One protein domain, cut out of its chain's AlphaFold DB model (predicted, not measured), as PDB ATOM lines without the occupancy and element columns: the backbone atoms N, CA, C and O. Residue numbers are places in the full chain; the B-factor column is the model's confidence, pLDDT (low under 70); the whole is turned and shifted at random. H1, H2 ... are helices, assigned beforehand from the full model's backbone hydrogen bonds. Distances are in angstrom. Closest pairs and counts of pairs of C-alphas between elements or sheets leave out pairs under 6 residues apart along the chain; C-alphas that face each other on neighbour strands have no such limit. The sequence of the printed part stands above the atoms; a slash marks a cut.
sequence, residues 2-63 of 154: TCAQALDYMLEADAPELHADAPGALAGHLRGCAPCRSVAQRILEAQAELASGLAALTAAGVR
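AT A GLANCE: This is residues 2 to 63 of the 154 residues of an uncharacterized protein of uncultured Gemmatimonadetes bacterium (UniProt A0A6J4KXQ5). The long helix H4 makes the length of the model; the short helices H1, H2 and H3 cluster near its first end, and residues 55 to 61 stick out. The 62 printed residues include four named helices, in the order H1 to H4, and no named strand: all helix. The whole is loose, radius of gyration of the C-alphas 14.3 A, spanning 46 by 19 by 17 A.

HOW THE PARTS SIT: H4, residues 34 to 59, touches H1, residues 3 to 12, with residues 36 to 40 alone, at a shallow tilt of 17 degrees, the same way; the closest C-alphas, Met 10 and Ala 40, are 6.8 A apart. H3, residues 25 to 32, touches H4 only at the corner, closest at C-alphas Leu 30 and Arg 37, 4.9 A. Every O i to N i+4 pair is within hydrogen-bond range in H3 and H4, 5 of 6 in H1.

IN THESE COORDINATES: H4 is 37.2 A long from first to last C-alpha; C-alpha 34 is at (-74.960, 19.408, -12.486), and C-alpha 59 is at (-78.772, 31.652, 22.394). H1 is 14.6 A, H3 10.8 A; H2, residues 15 to 18, is 5.4 A and only just touches H4, with 3 pairs of C-alphas within 8 A, the closest those of Leu 18 and Ala 40, 6.0 A.

THE WHOLE: The farthest C-alphas, Thr 2 and Gly 61, are 46.0 A apart. The printed part has no cut and no long link; residue 63 has pLDDT under 70.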
ATOM      1  N   THR A   2     -61.807  15.755 -13.439       97.62
ATOM      2  CA  THR A   2     -62.834  14.704 -13.419       97.62
ATOM      3  C   THR A   2     -63.795  14.910 -12.244       97.62
ATOM      4  O   THR A   2     -63.464  15.616 -11.293       97.62
ATOM      5  N   CYS A   3     -64.971  14.273 -12.273       98.38
ATOM      6  CA  CYS A   3     -65.916  14.335 -11.151       98.38
ATOM      7  C   CYS A   3     -65.334  13.734  -9.861       98.38
ATOM      8  O   CYS A   3     -65.611  14.242  -8.782       98.38
ATOM      9  N   ALA A   4     -64.505  12.689  -9.968       97.81
ATOM     10  CA  ALA A   4     -63.823  12.095  -8.817       97.81
ATOM     11  C   ALA A   4     -62.864  13.097  -8.157       97.81
ATOM     12  O   ALA A   4     -62.952  13.330  -6.961       97.81
ATOM     13  N   GLN A   5     -62.038  13.782  -8.957       96.88
ATOM     14  CA  GLN A   5     -61.178  14.851  -8.446       96.88
ATOM     15  C   GLN A   5     -62.007  15.973  -7.816       96.88
ATOM     16  O   GLN A   5     -61.666  16.446  -6.741       96.88
ATOM     17  N   ALA A   6     -63.096  16.395  -8.468       97.81
ATOM     18  CA  ALA A   6     -63.980  17.423  -7.930       97.81
ATOM     19  C   ALA A   6     -64.551  17.026  -6.560       97.81
ATOM     20  O   ALA A   6     -64.613  17.869  -5.675       97.81
ATOM     21  N   LEU A   7     -64.940  15.759  -6.383       97.69
ATOM     22  CA  LEU A   7     -65.413  15.228  -5.102       97.69
ATOM     23  C   LEU A   7     -64.335  15.301  -4.021       97.69
ATOM     24  O   LEU A   7     -64.617  15.835  -2.954       97.69
ATOM     25  N   ASP A   8     -63.114  14.855  -4.315       96.50
ATOM     26  CA  ASP A   8     -61.995  14.952  -3.369       96.50
ATOM     27  C   ASP A   8     -61.730  16.414  -2.974       96.50
ATOM     28  O   ASP A   8     -61.579  16.731  -1.797       96.50
ATOM     29  N   TYR A   9     -61.755  17.329  -3.949       95.75
ATOM     30  CA  TYR A   9     -61.611  18.759  -3.684       95.75
ATOM     31  C   TYR A   9     -62.743  19.317  -2.821       95.75
ATOM     32  O   TYR A   9     -62.467  20.118  -1.938       95.75
ATOM     33  N   MET A  10     -63.997  18.909  -3.039       97.44
ATOM     34  CA  MET A  10     -65.129  19.400  -2.244       97.44
ATOM     35  C   MET A  10     -65.035  19.006  -0.764       97.44
ATOM     36  O   MET A  10     -65.570  19.721   0.075       97.44
ATOM     37  N   LEU A  11     -64.363  17.897  -0.439       94.81
ATOM     38  CA  LEU A  11     -64.158  17.455   0.947       94.81
ATOM     39  C   LEU A  11     -63.064  18.245   1.678       94.81
ATOM     40  O   LEU A  11     -63.048  18.269   2.905       94.81
ATOM     41  N   GLU A  12     -62.144  18.865   0.937       94.50
ATOM     42  CA  GLU A  12     -61.039  19.657   1.494       94.50
ATOM     43  C   GLU A  12     -61.252  21.173   1.382       94.50
ATOM     44  O   GLU A  12     -60.515  21.931   2.011       94.50
ATOM     45  N   ALA A  13     -62.197  21.605   0.546       94.75
ATOM     46  CA  ALA A  13     -62.449  23.003   0.231       94.75
ATOM     47  C   ALA A  13     -63.220  23.723   1.343       94.75
ATOM     48  O   ALA A  13     -64.122  23.162   1.972       94.75
ATOM     49  N   ASP A  14     -62.906  25.003   1.526       94.56
ATOM     50  CA  ASP A  14     -63.669  25.869   2.418       94.56
ATOM     51  C   ASP A  14     -65.020  26.248   1.782       94.56
ATOM     52  O   ASP A  14     -65.168  26.293   0.559       94.56
ATOM     53  N   ALA A  15     -66.014  26.596   2.609       94.12
ATOM     54  CA  ALA A  15     -67.341  27.032   2.154       94.12
ATOM     55  C   ALA A  15     -67.320  28.050   0.985       94.12
ATOM     56  O   ALA A  15     -67.986  27.790  -0.019       94.12
ATOM     57  N   PRO A  16     -66.539  29.157   1.028       94.62
ATOM     58  CA  PRO A  16     -66.461  30.107  -0.085       94.62
ATOM     59  C   PRO A  16     -65.979  29.486  -1.406       94.62
ATOM     60  O   PRO A  16     -66.386  29.943  -2.471       94.62
ATOM     61  N   GLU A  17     -65.141  28.449  -1.364       94.94
ATOM     62  CA  GLU A  17     -64.585  27.790  -2.554       94.94
ATOM     63  C   GLU A  17     -65.580  26.825  -3.220       94.94
ATOM     64  O   GLU A  17     -65.451  26.519  -4.408       94.94
ATOM     65  N   LEU A  18     -66.591  26.361  -2.476       97.12
ATOM     66  CA  LEU A  18     -67.656  25.487  -2.979       97.12
ATOM     67  C   LEU A  18     -68.720  26.238  -3.794       97.12
ATOM     68  O   LEU A  18     -69.547  25.610  -4.461       97.12
ATOM     69  N   HIS A  19     -68.715  27.572  -3.773       95.00
ATOM     70  CA  HIS A  19     -69.624  28.359  -4.601       95.00
ATOM     71  C   HIS A  19     -69.229  28.275  -6.078       95.00
ATOM     72  O   HIS A  19     -68.068  28.428  -6.456       95.00
ATOM     73  N   ALA A  20     -70.222  28.098  -6.953       90.69
ATOM     74  CA  ALA A  20     -70.003  28.019  -8.399       90.69
ATOM     75  C   ALA A  20     -69.400  29.309  -9.000       90.69
ATOM     76  O   ALA A  20     -68.784  29.256 -10.067       90.69
ATOM     77  N   ASP A  21     -69.554  30.439  -8.306       93.81
ATOM     78  CA  ASP A  21     -69.021  31.750  -8.696       93.81
ATOM     79  C   ASP A  21     -67.610  32.023  -8.153       93.81
ATOM     80  O   ASP A  21     -67.002  33.038  -8.498       93.81
ATOM     81  N   ALA A  22     -67.061  31.125  -7.329       92.75
ATOM     82  CA  ALA A  22     -65.699  31.253  -6.833       92.75
ATOM     83  C   ALA A  22     -64.673  31.178  -7.986       92.75
ATOM     84  O   ALA A  22     -64.934  30.609  -9.053       92.75
ATOM     85  N   PRO A  23     -63.474  31.754  -7.823       93.06
ATOM     86  CA  PRO A  23     -62.404  31.549  -8.785       93.06
ATOM     87  C   PRO A  23     -61.857  30.114  -8.697       93.06
ATOM     88  O   PRO A  23     -61.810  29.505  -7.633       93.06
ATOM     89  N   GLY A  24     -61.373  29.584  -9.823       94.44
ATOM     90  CA  GLY A  24     -60.589  28.347  -9.853       94.44
ATOM     91  C   GLY A  24     -61.235  27.177 -10.593       94.44
ATOM     92  O   GLY A  24     -62.345  27.246 -11.126       94.44
ATOM     93  N   ALA A  25     -60.478  26.080 -10.663       96.31
ATOM     94  CA  ALA A  25     -60.859  24.912 -11.448       96.31
ATOM     95  C   ALA A  25     -62.140  24.249 -10.913       96.31
ATOM     96  O   ALA A  25     -62.951  23.780 -11.713       96.31
ATOM     97  N   LEU A  26     -62.322  24.218  -9.584       97.38
ATOM     98  CA  LEU A  26     -63.465  23.570  -8.933       97.38
ATOM     99  C   LEU A  26     -64.761  24.283  -9.299       97.38
ATOM    100  O   LEU A  26     -65.654  23.664  -9.868       97.38
ATOM    101  N   ALA A  27     -64.818  25.596  -9.101       97.06
ATOM    102  CA  ALA A  27     -65.960  26.414  -9.486       97.06
ATOM    103  C   ALA A  27     -66.275  26.333 -10.990       97.06
ATOM    104  O   ALA A  27     -67.435  26.231 -11.389       97.06
ATOM    105  N   GLY A  28     -65.246  26.293 -11.849       97.56
ATOM    106  CA  GLY A  28     -65.421  26.015 -13.279       97.56
ATOM    107  C   GLY A  28     -66.114  24.672 -13.545       97.56
ATOM    108  O   GLY A  28     -67.036  24.601 -14.356       97.56
ATOM    109  N   HIS A  29     -65.727  23.613 -12.825       98.25
ATOM    110  CA  HIS A  29     -66.377  22.307 -12.924       98.25
ATOM    111  C   HIS A  29     -67.806  22.321 -12.367       98.25
ATOM    112  O   HIS A  29     -68.706  21.802 -13.021       98.25
ATOM    113  N   LEU A  30     -68.050  22.955 -11.215       98.19
ATOM    114  CA  LEU A  30     -69.386  23.065 -10.614       98.19
ATOM    115  C   LEU A  30     -70.370  23.802 -11.535       98.19
ATOM    116  O   LEU A  30     -71.531  23.405 -11.645       98.19
ATOM    117  N   ARG A  31     -69.904  24.812 -12.279       98.06
ATOM    118  CA  ARG A  31     -70.712  25.487 -13.309       98.06
ATOM    119  C   ARG A  31     -71.047  24.592 -14.501       98.06
ATOM    120  O   ARG A  31     -72.122  24.760 -15.076       98.06
ATOM    121  N   GLY A  32     -70.179  23.645 -14.854       97.31
ATOM    122  CA  GLY A  32     -70.376  22.732 -15.987       97.31
ATOM    123  C   GLY A  32     -71.029  21.387 -15.644       97.31
ATOM    124  O   GLY A  32     -71.552  20.724 -16.532       97.31
ATOM    125  N   CYS A  33     -71.019  20.970 -14.376       98.44
ATOM    126  CA  CYS A  33     -71.410  19.626 -13.948       98.44
ATOM    127  C   CYS A  33     -72.551  19.681 -12.922       98.44
ATOM    128  O   CYS A  33     -72.337  19.968 -11.743       98.44
ATOM    129  N   ALA A  34     -73.782  19.394 -13.359       98.38
ATOM    130  CA  ALA A  34     -74.960  19.408 -12.486       98.38
ATOM    131  C   ALA A  34     -74.873  18.426 -11.294       98.38
ATOM    132  O   ALA A  34     -75.192  18.849 -10.181       98.38
ATOM    133  N   PRO A  35     -74.384  17.174 -11.452       98.19
ATOM    134  CA  PRO A  35     -74.215  16.261 -10.321       98.19
ATOM    135  C   PRO A  35     -73.286  16.809  -9.231       98.19
ATOM    136  O   PRO A  35     -73.651  16.817  -8.058       98.19
ATOM    137  N   CYS A  36     -72.109  17.325  -9.604       98.19
ATOM    138  CA  CYS A  36     -71.167  17.887  -8.633       98.19
ATOM    139  C   CYS A  36     -71.714  19.160  -7.978       98.19
ATOM    140  O   CYS A  36     -71.533  19.345  -6.780       98.19
ATOM    141  N   ARG A  37     -72.452  19.996  -8.719       98.19
ATOM    142  CA  ARG A  37     -73.136  21.169  -8.153       98.19
ATOM    143  C   ARG A  37     -74.155  20.788  -7.082       98.19
ATOM    144  O   ARG A  37     -74.176  21.403  -6.026       98.19
ATOM    145  N   SER A  38     -74.962  19.757  -7.333       98.25
ATOM    146  CA  SER A  38     -75.924  19.246  -6.348       98.25
ATOM    147  C   SER A  38     -75.229  18.714  -5.089       98.25
ATOM    148  O   SER A  38     -75.727  18.897  -3.981       98.25
ATOM    149  N   VAL A  39     -74.063  18.077  -5.232       98.38
ATOM    150  CA  VAL A  39     -73.253  17.649  -4.081       98.38
ATOM    151  C   VAL A  39     -72.736  18.854  -3.293       98.38
ATOM    152  O   VAL A  39     -72.957  18.903  -2.088       98.38
ATOM    153  N   ALA A  40     -72.119  19.837  -3.959       98.06
ATOM    154  CA  ALA A  40     -71.631  21.058  -3.312       98.06
ATOM    155  C   ALA A  40     -72.749  21.794  -2.558       98.06
ATOM    156  O   ALA A  40     -72.562  22.207  -1.417       98.06
ATOM    157  N   GLN A  41     -73.936  21.891  -3.162       98.12
ATOM    158  CA  GLN A  41     -75.097  22.517  -2.537       98.12
ATOM    159  C   GLN A  41     -75.523  21.791  -1.254       98.12
ATOM    160  O   GLN A  41     -75.724  22.446  -0.238       98.12
ATOM    161  N   ARG A  42     -75.581  20.452  -1.260       98.06
ATOM    162  CA  ARG A  42     -75.902  19.674  -0.049       98.06
ATOM    163  C   ARG A  42     -74.886  19.879   1.074       98.06
ATOM    164  O   ARG A  42     -75.271  19.919   2.236       98.06
ATOM    165  N   ILE A  43     -73.600  20.012   0.739       96.88
ATOM    166  CA  ILE A  43     -72.552  20.309   1.729       96.88
ATOM    167  C   ILE A  43     -72.800  21.685   2.359       96.88
ATOM    168  O   ILE A  43     -72.787  21.807   3.581       96.88
ATOM    169  N   LEU A  44     -73.069  22.706   1.538       97.12
ATOM    170  CA  LEU A  44     -73.343  24.067   2.010       97.12
ATOM    171  C   LEU A  44     -74.623  24.147   2.860       97.12
ATOM    172  O   LEU A  44     -74.630  24.819   3.887       97.12
ATOM    173  N   GLU A  45     -75.685  23.436   2.473       97.12
ATOM    174  CA  GLU A  45     -76.933  23.340   3.243       97.12
ATOM    175  C   GLU A  45     -76.698  22.701   4.618       97.12
ATOM    176  O   GLU A  45     -77.102  23.270   5.631       97.12
ATOM    177  N   ALA A  46     -75.972  21.581   4.676       95.75
ATOM    178  CA  ALA A  46     -75.629  20.926   5.938       95.75
ATOM    179  C   ALA A  46     -74.756  21.816   6.844       95.75
ATOM    180  O   ALA A  46     -74.951  21.853   8.059       95.75
ATOM    181  N   GLN A  47     -73.811  22.570   6.270       95.12
ATOM    182  CA  GLN A  47     -73.013  23.543   7.026       95.12
ATOM    183  C   GLN A  47     -73.878  24.675   7.595       95.12
ATOM    184  O   GLN A  47     -73.681  25.074   8.743       95.12
ATOM    185  N   ALA A  48     -74.846  25.175   6.823       95.25
ATOM    186  CA  ALA A  48     -75.779  26.198   7.285       95.25
ATOM    187  C   ALA A  48     -76.688  25.677   8.411       95.25
ATOM    188  O   ALA A  48     -76.892  26.374   9.406       95.25
ATOM    189  N   GLU A  49     -77.186  24.443   8.294       96.25
ATOM    190  CA  GLU A  49     -77.974  23.782   9.336       96.25
ATOM    191  C   GLU A  49     -77.168  23.640  10.634       96.25
ATOM    192  O   GLU A  49     -77.619  24.087  11.691       96.25
ATOM    193  N   LEU A  50     -75.935  23.127  10.553       93.81
ATOM    194  CA  LEU A  50     -75.037  23.014  11.702       93.81
ATOM    195  C   LEU A  50     -74.771  24.378  12.355       93.81
ATOM    196  O   LEU A  50     -74.894  24.516  13.573       93.81
ATOM    197  N   ALA A  51     -74.446  25.396  11.554       91.00
ATOM    198  CA  ALA A  51     -74.228  26.755  12.043       91.00
ATOM    199  C   ALA A  51     -75.469  27.309  12.761       91.00
ATOM    200  O   ALA A  51     -75.345  27.942  13.812       91.00
ATOM    201  N   SER A  52     -76.669  27.033  12.243       93.62
ATOM    202  CA  SER A  52     -77.924  27.443  12.878       93.62
ATOM    203  C   SER A  52     -78.172  26.727  14.213       93.62
ATOM    204  O   SER A  52     -78.560  27.370  15.188       93.62
ATOM    205  N   GLY A  53     -77.873  25.426  14.295       91.88
ATOM    206  CA  GLY A  53     -77.975  24.645  15.528       91.88
ATOM    207  C   GLY A  53     -77.024  25.153  16.610       91.88
ATOM    208  O   GLY A  53     -77.438  25.376  17.749       91.88
ATOM    209  N   LEU A  54     -75.769  25.430  16.246       90.62
ATOM    210  CA  LEU A  54     -74.783  26.019  17.159       90.62
ATOM    211  C   LEU A  54     -75.217  27.408  17.652       90.62
ATOM    212  O   LEU A  54     -75.087  27.722  18.840       90.62
ATOM    213  N   ALA A  55     -75.789  28.229  16.768       87.56
ATOM    214  CA  ALA A  55     -76.326  29.534  17.144       87.56
ATOM    215  C   ALA A  55     -77.504  29.409  18.127       87.56
ATOM    216  O   ALA A  55     -77.580  30.173  19.092       87.56
ATOM    217  N   ALA A  56     -78.387  28.425  17.935       90.19
ATOM    218  CA  ALA A  56     -79.502  28.158  18.840       90.19
ATOM    219  C   ALA A  56     -79.030  27.714  20.237       90.19
ATOM    220  O   ALA A  56     -79.538  28.219  21.239       90.19
ATOM    221  N   LEU A  57     -78.023  26.835  20.321       85.50
ATOM    222  CA  LEU A  57     -77.418  26.423  21.597       85.50
ATOM    223  C   LEU A  57     -76.783  27.607  22.336       85.50
ATOM    224  O   LEU A  57     -77.005  27.790  23.535       85.50
ATOM    225  N   THR A  58     -76.064  28.455  21.596       86.75
ATOM    226  CA  THR A  58     -75.468  29.687  22.134       86.75
ATOM    227  C   THR A  58     -76.549  30.619  22.694       86.75
ATOM    228  O   THR A  58     -76.410  31.141  23.802       86.75
ATOM    229  N   ALA A  59     -77.657  30.805  21.966       81.44
ATOM    230  CA  ALA A  59     -78.772  31.652  22.394       81.44
ATOM    231  C   ALA A  59     -79.519  31.094  23.617       81.44
ATOM    232  O   ALA A  59     -79.983  31.864  24.456       81.44
ATOM    233  N   ALA A  60     -79.590  29.767  23.759       85.69
ATOM    234  CA  ALA A  60     -80.184  29.094  24.913       85.69
ATOM    235  C   ALA A  60     -79.358  29.247  26.209       85.69
ATOM    236  O   ALA A  60     -79.744  28.724  27.253       85.69
ATOM    237  N   GLY A  61     -78.226  29.958  26.166       79.19
ATOM    238  CA  GLY A  61     -77.385  30.194  27.335       79.19
ATOM    239  C   GLY A  61     -76.580  28.968  27.760       79.19
ATOM    240  O   GLY A  61     -76.006  28.976  28.849       79.19
ATOM    241  N   VAL A  62     -76.497  27.941  26.903       73.56
ATOM    242  CA  VAL A  62     -75.532  26.850  27.051       73.56
ATOM    243  C   VAL A  62     -74.155  27.454  26.796       73.56
ATOM    244  O   VAL A  62     -73.670  27.524  25.670       73.56
ATOM    245  N   ARG A  63     -73.550  27.997  27.856       58.25
ATOM    246  CA  ARG A  63     -72.175  28.483  27.825       58.25
ATOM    247  C   ARG A  63     -71.256  27.274  27.786       58.25
ATOM    248  O   ARG A  63     -70.857  26.751  28.821       58.25
TER     249      ARG A  63